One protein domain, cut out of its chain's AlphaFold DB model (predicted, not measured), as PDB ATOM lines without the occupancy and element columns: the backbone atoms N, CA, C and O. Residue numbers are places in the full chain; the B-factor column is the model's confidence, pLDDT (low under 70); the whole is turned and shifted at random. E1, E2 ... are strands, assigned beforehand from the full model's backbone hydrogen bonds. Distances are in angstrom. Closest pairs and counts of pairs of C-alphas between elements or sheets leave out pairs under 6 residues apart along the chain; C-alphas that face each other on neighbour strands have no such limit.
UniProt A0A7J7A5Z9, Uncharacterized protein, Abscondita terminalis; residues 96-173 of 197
ATOM      1  N   ALA A  96      40.301  34.994 -44.056       51.97
ATOM      2  CA  ALA A  96      40.128  35.043 -45.493       51.97
ATOM      3  C   ALA A  96      38.834  35.807 -45.729       51.97
ATOM      4  O   ALA A  96      37.747  35.230 -45.758       51.97
ATOM      5  N   CYS A  97      38.946  37.131 -45.777       50.69
ATOM      6  CA  CYS A  97      37.814  37.985 -46.095       50.69
ATOM      7  C   CYS A  97      37.827  38.202 -47.609       50.69
ATOM      8  O   CYS A  97      38.630  38.975 -48.131       50.69
ATOM      9  N   CYS A  98      37.000  37.438 -48.321       41.91
ATOM     10  CA  CYS A  98      36.754  37.645 -49.742       41.91
ATOM     11  C   CYS A  98      35.678  38.724 -49.859       41.91
ATOM     12  O   CYS A  98      34.509  38.449 -49.591       41.91
ATOM     13  N   ILE A  99      36.065  39.940 -50.217       60.50
ATOM     14  CA  ILE A  99      35.138  41.053 -50.412       60.50
ATOM     15  C   ILE A  99      35.144  41.361 -51.900       60.50
ATOM     16  O   ILE A  99      36.193  41.608 -52.480       60.50
ATOM     17  N   ASN A 100      33.989  41.329 -52.556       55.53
ATOM     18  CA  ASN A 100      33.916  41.627 -53.992       55.53
ATOM     19  C   ASN A 100      33.954  43.145 -54.283       55.53
ATOM     20  O   ASN A 100      33.819  43.552 -55.432       55.53
ATOM     21  N   GLU A 101      34.145  43.970 -53.248       73.12
ATOM     22  CA  GLU A 101      34.077  45.435 -53.268       73.12
ATOM     23  C   GLU A 101      35.342  46.069 -52.648       73.12
ATOM     24  O   GLU A 101      36.373  45.406 -52.484       73.12
ATOM     25  N   ALA A 102      35.279  47.366 -52.335       74.94
ATOM     26  CA  ALA A 102      36.335  48.106 -51.657       74.94
ATOM     27  C   ALA A 102      36.429  47.724 -50.169       74.94
ATOM     28  O   ALA A 102      35.449  47.815 -49.432       74.94
ATOM     29  N   LEU A 103      37.621  47.339 -49.714       78.62
ATOM     30  CA  LEU A 103      37.939  47.151 -48.302       78.62
ATOM     31  C   LEU A 103      38.573  48.429 -47.747       78.62
ATOM     32  O   LEU A 103      39.652  48.826 -48.182       78.62
ATOM     33  N   ASP A 104      37.921  49.050 -46.771       82.56
ATOM     34  CA  ASP A 104      38.433  50.227 -46.073       82.56
ATOM     35  C   ASP A 104      38.888  49.864 -44.656       82.56
ATOM     36  O   ASP A 104      38.093  49.447 -43.813       82.56
ATOM     37  N   THR A 105      40.186  49.999 -44.405       81.31
ATOM     38  CA  THR A 105      40.845  49.731 -43.121       81.31
ATOM     39  C   THR A 105      41.613  50.952 -42.622       81.31
ATOM     40  O   THR A 105      42.546  50.826 -41.823       81.31
ATOM     41  N   ARG A 106      41.219  52.154 -43.060       85.44
ATOM     42  CA  ARG A 106      41.810  53.415 -42.605       85.44
ATOM     43  C   ARG A 106      41.731  53.559 -41.092       85.44
ATOM     44  O   ARG A 106      40.684  53.332 -40.489       85.44
ATOM     45  N   ASN A 107      42.849  53.940 -40.471       83.12
ATOM     46  CA  ASN A 107      43.002  54.047 -39.011       83.12
ATOM     47  C   ASN A 107      42.672  52.759 -38.221       83.12
ATOM     48  O   ASN A 107      42.638  52.781 -36.987       83.12
ATOM     49  N   ALA A 108      42.434  51.630 -38.895       81.00
ATOM     50  CA  ALA A 108      42.115  50.365 -38.255       81.00
ATOM     51  C   ALA A 108      43.399  49.601 -37.916       81.00
ATOM     52  O   ALA A 108      44.411  49.708 -38.608       81.00
ATOM     53  N   LYS A 109      43.359  48.797 -36.851       86.88
ATOM     54  CA  LYS A 109      44.418  47.837 -36.521       86.88
ATOM     55  C   LYS A 109      43.872  46.433 -36.720       86.88
ATOM     56  O   LYS A 109      43.031  45.983 -35.948       86.88
ATOM     57  N   ILE A 110      44.351  45.752 -37.747       84.31
ATOM     58  CA  ILE A 110      43.992  44.377 -38.062       84.31
ATOM     59  C   ILE A 110      45.223  43.517 -37.812       84.31
ATOM     60  O   ILE A 110      46.287  43.723 -38.397       84.31
ATOM     61  N   HIS A 111      45.071  42.557 -36.909       85.31
ATOM     62  CA  HIS A 111      46.095  41.579 -36.591       85.31
ATOM     63  C   HIS A 111      45.528  40.173 -36.762       85.31
ATOM     64  O   HIS A 111      44.457  39.866 -36.238       85.31
ATOM     65  N   GLY A 112      46.249  39.315 -37.478       82.44
ATOM     66  CA  GLY A 112      45.901  37.907 -37.640       82.44
ATOM     67  C   GLY A 112      47.141  37.026 -37.589       82.44
ATOM     68  O   GLY A 112      48.235  37.478 -37.894       82.44
ATOM     69  N   GLN A 113      46.986  35.751 -37.225       85.31
ATOM     70  CA  GLN A 113      48.079  34.776 -37.364       85.31
ATOM     71  C   GLN A 113      48.446  34.594 -38.841       85.31
ATOM     72  O   GLN A 113      49.597  34.749 -39.208       85.31
ATOM     73  N   THR A 114      47.457  34.393 -39.708       82.25
ATOM     74  CA  THR A 114      47.635  34.378 -41.164       82.25
ATOM     75  C   THR A 114      46.588  35.296 -41.776       82.25
ATOM     76  O   THR A 114      45.411  35.215 -41.405       82.25
ATOM     77  N   LEU A 115      47.011  36.173 -42.686       82.50
ATOM     78  CA  LEU A 115      46.157  37.198 -43.283       82.50
ATOM     79  C   LEU A 115      45.946  36.902 -44.767       82.50
ATOM     80  O   LEU A 115      46.911  36.833 -45.519       82.50
ATOM     81  N   ALA A 116      44.696  36.737 -45.198       83.50
ATOM     82  CA  ALA A 116      44.351  36.556 -46.603       83.50
ATOM     83  C   ALA A 116      43.263  37.564 -46.996       83.50
ATOM     84  O   ALA A 116      42.110  37.450 -46.586       83.50
ATOM     85  N   ILE A 117      43.624  38.569 -47.785       82.62
ATOM     86  CA  ILE A 117      42.695  39.613 -48.225       82.62
ATOM     87  C   ILE A 117      42.504  39.479 -49.725       82.62
ATOM     88  O   ILE A 117      43.472  39.523 -50.479       82.62
ATOM     89  N   ALA A 118      41.255  39.351 -50.160       82.50
ATOM     90  CA  ALA A 118      40.886  39.483 -51.559       82.50
ATOM     91  C   ALA A 118      39.827  40.579 -51.674       82.50
ATOM     92  O   ALA A 118      38.744  40.420 -51.116       82.50
ATOM     93  N   ALA A 119      40.157  41.678 -52.355       81.12
ATOM     94  CA  ALA A 119      39.269  42.832 -52.510       81.12
ATOM     95  C   ALA A 119      39.397  43.472 -53.900       81.12
ATOM     96  O   ALA A 119      40.401  43.281 -54.591       81.12
ATOM     97  N   ALA A 120      38.392  44.240 -54.323       80.62
ATOM     98  CA  ALA A 120      38.486  45.020 -55.557       80.62
ATOM     99  C   ALA A 120      39.475  46.183 -55.384       80.62
ATOM    100  O   ALA A 120      40.357  46.381 -56.213       80.62
ATOM    101  N   THR A 121      39.384  46.892 -54.263       82.88
ATOM    102  CA  THR A 121      40.345  47.916 -53.836       82.88
ATOM    103  C   THR A 121      40.591  47.784 -52.337       82.88
ATOM    104  O   THR A 121      39.718  47.304 -51.615       82.88
ATOM    105  N   LEU A 122      41.754  48.212 -51.852       85.00
ATOM    106  CA  LEU A 122      42.091  48.221 -50.425       85.00
ATOM    107  C   LEU A 122      42.592  49.610 -50.032       85.00
ATOM    108  O   LEU A 122      43.565  50.076 -50.610       85.00
ATOM    109  N   ASN A 123      41.960  50.248 -49.046       88.75
ATOM    110  CA  ASN A 123      42.435  51.497 -48.459       88.75
ATOM    111  C   ASN A 123      42.870  51.266 -47.008       88.75
ATOM    112  O   ASN A 123      42.042  51.171 -46.109       88.75
ATOM    113  N   ASN A 124      44.175  51.185 -46.790       86.12
ATOM    114  CA  ASN A 124      44.827  51.066 -45.493       86.12
ATOM    115  C   ASN A 124      45.558  52.361 -45.090       86.12
ATOM    116  O   ASN A 124      46.516  52.315 -44.318       86.12
ATOM    117  N   ALA A 125      45.136  53.525 -45.593       87.69
ATOM    118  CA  ALA A 125      45.797  54.780 -45.255       87.69
ATOM    119  C   ALA A 125      45.745  55.044 -43.737       87.69
ATOM    120  O   ALA A 125      44.683  54.970 -43.110       87.69
ATOM    121  N   ASN A 126      46.902  55.320 -43.128       86.50
ATOM    122  CA  ASN A 126      47.085  55.444 -41.669       86.50
ATOM    123  C   ASN A 126      46.639  54.208 -40.842       86.50
ATOM    124  O   ASN A 126      46.536  54.267 -39.614       86.50
ATOM    125  N   GLY A 127      46.346  53.081 -41.496       86.12
ATOM    126  CA  GLY A 127      45.950  51.818 -40.876       86.12
ATOM    127  C   GLY A 127      47.145  50.915 -40.567       86.12
ATOM    128  O   GLY A 127      48.275  51.164 -40.987       86.12
ATOM    129  N   LYS A 128      46.916  49.838 -39.811       87.69
ATOM    130  CA  LYS A 128      47.925  48.815 -39.498       87.69
ATOM    131  C   LYS A 128      47.370  47.421 -39.763       87.69
ATOM    132  O   LYS A 128      46.542  46.932 -39.001       87.69
ATOM    133  N   LEU A 129      47.882  46.764 -40.793       87.25
ATOM    134  CA  LEU A 129      47.653  45.365 -41.132       87.25
ATOM    135  C   LEU A 129      48.887  44.564 -40.720       87.25
ATOM    136  O   LEU A 129      49.985  44.815 -41.203       87.25
ATOM    137  N   THR A 130      48.727  43.616 -39.801       87.81
ATOM    138  CA  THR A 130      49.839  42.793 -39.311       87.81
ATOM    139  C   THR A 130      49.489  41.309 -39.337       87.81
ATOM    140  O   THR A 130      48.426  40.908 -38.857       87.81
ATOM    141  N   ALA A 131      50.383  40.486 -39.879       85.94
ATOM    142  CA  ALA A 131      50.277  39.033 -39.884       85.94
ATOM    143  C   ALA A 131      51.390  38.412 -39.029       85.94
ATOM    144  O   ALA A 131      52.558  38.750 -39.189       85.94
ATOM    145  N   GLY A 132      51.032  37.509 -38.114       83.44
ATOM    146  CA  GLY A 132      51.979  36.777 -37.260       83.44
ATOM    147  C   GLY A 132      52.738  35.649 -37.973       83.44
ATOM    148  O   GLY A 132      53.723  35.152 -37.438       83.44
ATOM    149  N   ALA A 133      52.285  35.268 -39.164       86.25
ATOM    150  CA  ALA A 133      52.887  34.334 -40.106       86.25
ATOM    151  C   ALA A 133      52.733  34.942 -41.515       86.25
ATOM    152  O   ALA A 133      53.071  36.110 -41.704       86.25
ATOM    153  N   ASP A 134      52.201  34.203 -42.487       83.56
ATOM    154  CA  ASP A 134      52.093  34.670 -43.871       83.56
ATOM    155  C   ASP A 134      50.947  35.679 -44.087       83.56
ATOM    156  O   ASP A 134      49.862  35.578 -43.495       83.56
ATOM    157  N   ALA A 135      51.176  36.630 -44.993       83.38
ATOM    158  CA  ALA A 135      50.177  37.558 -45.506       83.38
ATOM    159  C   ALA A 135      50.043  37.417 -47.026       83.38
ATOM    160  O   ALA A 135      51.019  37.500 -47.764       83.38
ATOM    161  N   THR A 136      48.817  37.241 -47.508       86.19
ATOM    162  CA  THR A 136      48.478  37.240 -48.932       86.19
ATOM    163  C   THR A 136      47.420  38.304 -49.199       86.19
ATOM    164  O   THR A 136      46.295  38.199 -48.715       86.19
ATOM    165  N   LEU A 137      47.769  39.334 -49.963       83.19
ATOM    166  CA  LEU A 137      46.863  40.399 -50.380       83.19
ATOM    167  C   LEU A 137      46.688  40.308 -51.895       83.19
ATOM    168  O   LEU A 137      47.651  40.466 -52.638       83.19
ATOM    169  N   ARG A 138      45.465  40.053 -52.354       84.25
ATOM    170  CA  ARG A 138      45.114  39.952 -53.772       84.25
ATOM    171  C   ARG A 138      44.055  40.995 -54.107       84.25
ATOM    172  O   ARG A 138      42.859  40.765 -53.927       84.25
ATOM    173  N   ILE A 139      44.512  42.147 -54.570       84.31
ATOM    174  CA  ILE A 139      43.687  43.309 -54.878       84.31
ATOM    175  C   ILE A 139      43.528  43.416 -56.393       84.31
ATOM    176  O   ILE A 139      44.511  43.440 -57.125       84.31
ATOM    177  N   ALA A 140      42.292  43.444 -56.890       79.56
ATOM    178  CA  ALA A 140      42.057  43.501 -58.336       79.56
ATOM    179  C   ALA A 140      42.396  44.882 -58.939       79.56
ATOM    180  O   ALA A 140      42.773  44.973 -60.104       79.56
ATOM    181  N   GLY A 141      42.268  45.949 -58.151       81.69
ATOM    182  CA  GLY A 141      42.484  47.339 -58.544       81.69
ATOM    183  C   GLY A 141      43.570  48.018 -57.708       81.69
ATOM    184  O   GLY A 141      44.713  47.560 -57.677       81.69
ATOM    185  N   ALA A 142      43.207  49.125 -57.057       83.56
ATOM    186  CA  ALA A 142      44.123  49.959 -56.286       83.56
ATOM    187  C   ALA A 142      44.254  49.512 -54.819       83.56
ATOM    188  O   ALA A 142      43.255  49.269 -54.134       83.56
ATOM    189  N   LEU A 143      45.495  49.453 -54.342       84.94
ATOM    190  CA  LEU A 143      45.883  49.338 -52.942       84.94
ATOM    191  C   LEU A 143      46.496  50.674 -52.509       84.94
ATOM    192  O   LEU A 143      47.521  51.074 -53.050       84.94
ATOM    193  N   ASP A 144      45.893  51.337 -51.528       87.69
ATOM    194  CA  ASP A 144      46.416  52.538 -50.874       87.69
ATOM    195  C   ASP A 144      46.893  52.178 -49.461       87.69
ATOM    196  O   ASP A 144      46.110  51.730 -48.628       87.69
ATOM    197  N   ASN A 145      48.182  52.347 -49.195       86.50
ATOM    198  CA  ASN A 145      48.817  52.188 -47.889       86.50
ATOM    199  C   ASN A 145      49.504  53.491 -47.440       86.50
ATOM    200  O   ASN A 145      50.514  53.456 -46.737       86.50
ATOM    201  N   THR A 146      48.986  54.649 -47.850       88.06
ATOM    202  CA  THR A 146      49.601  55.947 -47.551       88.06
ATOM    203  C   THR A 146      49.656  56.207 -46.042       88.06
ATOM    204  O   THR A 146      48.628  56.170 -45.361       88.06
ATOM    205  N   GLY A 147      50.846  56.430 -45.479       84.19
ATOM    206  CA  GLY A 147      51.024  56.584 -44.025       84.19
ATOM    207  C   GLY A 147      50.664  55.336 -43.195       84.19
ATOM    208  O   GLY A 147      50.577  55.407 -41.967       84.19
ATOM    209  N   GLY A 148      50.382  54.203 -43.847       86.62
ATOM    210  CA  GLY A 148      49.925  52.959 -43.232       86.62
ATOM    211  C   GLY A 148      51.041  51.930 -43.042       86.62
ATOM    212  O   GLY A 148      52.171  52.090 -43.498       86.62
ATOM    213  N   LEU A 149      50.725  50.827 -42.369       85.31
ATOM    214  CA  LEU A 149      51.625  49.691 -42.170       85.31
ATOM    215  C   LEU A 149      50.957  48.407 -42.660       85.31
ATOM    216  O   LEU A 149      49.869  48.075 -42.193       85.31
ATOM    217  N   ILE A 150      51.643  47.649 -43.513       87.38
ATOM    218  CA  ILE A 150      51.329  46.252 -43.828       87.38
ATOM    219  C   ILE A 150      52.575  45.433 -43.510       87.38
ATOM    220  O   ILE A 150      53.587  45.558 -44.191       87.38
ATOM    221  N   ALA A 151      52.525  44.616 -42.463       85.25
ATOM    222  CA  ALA A 151      53.651  43.799 -42.032       85.25
ATOM    223  C   ALA A 151      53.256  42.329 -41.887       85.25
ATOM    224  O   ALA A 151      52.200  42.017 -41.345       85.25
ATOM    225  N   ALA A 152      54.120  41.420 -42.313       85.44
ATOM    226  CA  ALA A 152      54.005  39.993 -42.051       85.44
ATOM    227  C   ALA A 152      55.296  39.493 -41.410       85.44
ATOM    228  O   ALA A 152      56.381  39.870 -41.845       85.44
ATOM    229  N   THR A 153      55.190  38.656 -40.380       84.56
ATOM    230  CA  THR A 153      56.352  37.963 -39.803       84.56
ATOM    231  C   THR A 153      56.843  36.843 -40.721       84.56
ATOM    232  O   THR A 153      58.029  36.541 -40.712       84.56
ATOM    233  N   GLY A 154      55.923  36.227 -41.474       81.12
ATOM    234  CA  GLY A 154      56.188  35.268 -42.544       81.12
ATOM    235  C   GLY A 154      56.122  35.927 -43.926       81.12
ATOM    236  O   GLY A 154      56.245  37.149 -44.067       81.12
ATOM    237  N   GLN A 155      55.901  35.125 -44.968       80.62
ATOM    238  CA  GLN A 155      55.945  35.635 -46.336       80.62
ATOM    239  C   GLN A 155      54.831  36.656 -46.593       80.62
ATOM    240  O   GLN A 155      53.659  36.399 -46.314       80.62
ATOM    241  N   ALA A 156      55.189  37.803 -47.174       81.31
ATOM    242  CA  ALA A 156      54.236  38.802 -47.646       81.31
ATOM    243  C   ALA A 156      54.115  38.728 -49.174       81.31
ATOM    244  O   ALA A 156      55.013  39.148 -49.899       81.31
ATOM    245  N   ASN A 157      52.990  38.210 -49.664       83.25
ATOM    246  CA  ASN A 157      52.644  38.191 -51.081       83.25
ATOM    247  C   ASN A 157      51.557  39.236 -51.349       83.25
ATOM    248  O   ASN A 157      50.414  39.069 -50.922       83.25
ATOM    249  N   ILE A 158      51.909  40.318 -52.040       82.44
ATOM    250  CA  ILE A 158      50.995  41.417 -52.360       82.44
ATOM    251  C   ILE A 158      50.877  41.504 -53.880       82.44
ATOM    252  O   ILE A 158      51.866  41.713 -54.574       82.44
ATOM    253  N   GLN A 159      49.658  41.349 -54.386       83.31
ATOM    254  CA  GLN A 159      49.306  41.479 -55.795       83.31
ATOM    255  C   GLN A 159      48.241  42.562 -55.915       83.31
ATOM    256  O   GLN A 159      47.163  42.426 -55.337       83.31
ATOM    257  N   ALA A 160      48.547  43.634 -56.639       82.31
ATOM    258  CA  ALA A 160      47.629  44.734 -56.906       82.31
ATOM    259  C   ALA A 160      47.910  45.321 -58.291       82.31
ATOM    260  O   ALA A 160      49.054  45.325 -58.738       82.31
ATOM    261  N   THR A 161      46.881  45.845 -58.957       82.94
ATOM    262  CA  THR A 161      47.056  46.541 -60.244       82.94
ATOM    263  C   THR A 161      47.755  47.887 -60.048       82.94
ATOM    264  O   THR A 161      48.578  48.289 -60.866       82.94
ATOM    265  N   GLN A 162      47.458  48.571 -58.941       80.81
ATOM    266  CA  GLN A 162      48.119  49.808 -58.539       80.81
ATOM    267  C   GLN A 162      48.392  49.771 -57.035       80.81
ATOM    268  O   GLN A 162      47.516  49.384 -56.263       80.81
ATOM    269  N   LEU A 163      49.589  50.183 -56.626       83.62
ATOM    270  CA  LEU A 163      50.020  50.228 -55.232       83.62
ATOM    271  C   LEU A 163      50.542  51.633 -54.907       83.62
ATOM    272  O   LEU A 163      51.586  52.033 -55.417       83.62
ATOM    273  N   ASP A 164      49.820  52.368 -54.062       84.38
ATOM    274  CA  ASP A 164      50.292  53.609 -53.443       84.38
ATOM    275  C   ASP A 164      50.776  53.293 -52.023       84.38
ATOM    276  O   ASP A 164      50.031  52.766 -51.200       84.38
ATOM    277  N   ASN A 165      52.051  53.561 -51.748       83.00
ATOM    278  CA  ASN A 165      52.687  53.325 -50.450       83.00
ATOM    279  C   ASN A 165      53.499  54.554 -50.009       83.00
ATOM    280  O   ASN A 165      54.569  54.429 -49.414       83.00
ATOM    281  N   ARG A 166      53.039  55.762 -50.349       85.19
ATOM    282  CA  ARG A 166      53.705  56.997 -49.915       85.19
ATOM    283  C   ARG A 166      53.658  57.120 -48.394       85.19
ATOM    284  O   ARG A 166      52.612  56.929 -47.787       85.19
ATOM    285  N   ASP A 167      54.804  57.368 -47.767       84.19
ATOM    286  CA  ASP A 167      54.949  57.435 -46.303       84.19
ATOM    287  C   ASP A 167      54.465  56.174 -45.547       84.19
ATOM    288  O   ASP A 167      54.297  56.187 -44.328       84.19
ATOM    289  N   GLY A 168      54.230  55.071 -46.264       81.75
ATOM    290  CA  GLY A 168      53.744  53.803 -45.737       81.75
ATOM    291  C   GLY A 168      54.845  52.751 -45.659       81.75
ATOM    292  O   GLY A 168      55.865  52.815 -46.346       81.75
ATOM    293  N   THR A 169      54.647  51.736 -44.822       82.00
ATOM    294  CA  THR A 169      55.599  50.630 -44.650       82.00
ATOM    295  C   THR A 169      54.988  49.310 -45.108       82.00
ATOM    296  O   THR A 169      53.933  48.914 -44.613       82.00
ATOM    297  N   LEU A 170      55.691  48.604 -45.999       83.50
ATOM    298  CA  LEU A 170      55.410  47.220 -46.379       83.50
ATOM    299  C   LEU A 170      56.565  46.338 -45.905       83.50
ATOM    300  O   LEU A 170      57.694  46.499 -46.363       83.50
ATOM    301  N   ALA A 171      56.291  45.407 -44.999       81.12
ATOM    302  CA  ALA A 171      57.283  44.488 -44.461       81.12
ATOM    303  C   ALA A 171      56.811  43.038 -44.615       81.12
ATOM    304  O   ALA A 171      55.672  42.702 -44.302       81.12
ATOM    305  N   GLY A 172      57.700  42.169 -45.081       78.19
ATOM    306  CA  GLY A 172      57.506  40.723 -45.073       78.19
ATOM    307  C   GLY A 172      58.752  40.078 -44.499       78.19
ATOM    308  O   GLY A 172      59.851  40.340 -44.986       78.19
ATOM    309  N   GLY A 173      58.587  39.288 -43.448       65.44
ATOM    310  CA  GLY A 173      59.652  38.486 -42.875       65.44
ATOM    311  C   GLY A 173      59.721  37.166 -43.616       65.44
ATOM    312  O   GLY A 173      58.820  36.344 -43.548       65.44
TER     313      GLY A 173
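This is residues 96 to 173 of the 197 residues of an uncharacterized protein of Abscondita terminalis (UniProt A0A7J7A5Z9). The chain is wound in stacked triangular turns, a short solenoid whose three walls are flat parallel sheets, with one strand of each wall in each turn. The walls are E1 E4 E7 E10, then E2 E5 E8 E11, then E3 E6 E9 E12, each in that order across the sheet, and tight links turn the corners between them. The printed part has 78 residues with no named helix and twelve named strands, E1 to E12 in order along the chain; the class is all strand. It is compact, with a radius of gyration of the C-alphas of 10.8 A, and rounded, with spans of 26 by 25 by 20 A.

Find C-alpha 96 at (40.128, 35.043, -45.493), where E1, residues 96 to 98, begins. In the same sheet as E1, the first sheet, look for E4, residues 115 to 119, and E7, residues 135 to 139, each 12.8 A from first to last C-alpha, and E10, residues 156 to 159, 9.9 A. The second sheet holds E2, residues 102 to 104, E5, residues 121 to 123, E8, residues 142 to 144, and E11, residues 162 to 164. The third holds E3, residues 109 to 112, E6, residues 128 to 131, E9, residues 149 to 152, and E12, residues 169 to 172, which ends at C-alpha 172, (57.506, 40.723, -45.073).

Start in the first sheet, where E4 and E7 are parallel at 2 degrees; N 136 is 2.8 A from O 115, within hydrogen-bond range. E7 and E10 are parallel at 7 degrees, with N 157 and O 135 at 2.8 A. At the edge, E1 is parallel to E4, with N 97 and O 116 at 3.3 A. In the second sheet, E5 and E8 are parallel at 8 degrees, with N 122 and O 142 at 2.9 A. In the third, E6 and E9 are parallel at 3 degrees, with N 129 and O 149 at 2.8 A. Between sheets, look at the closest C-alphas of E10 and E12, those of Ala 156 and Gly 172, 4.6 A apart. For E5 and E7 they are those of Thr 121 and Ile 139, 5.8 A apart. Among the pairs that are apart are E2 and E3, and E11 and E12.

The two C-alphas farthest apart are those of Glu 101 and Gly 173, at 28.5 A. The printed part has no cut, and the links between successive strands are tight, of 1 to 4 residues. The mean pLDDT of the printed part is 81.4; look for values under 70 at residues 96 to 100 and residue 173, and note the mean of 48 in E1.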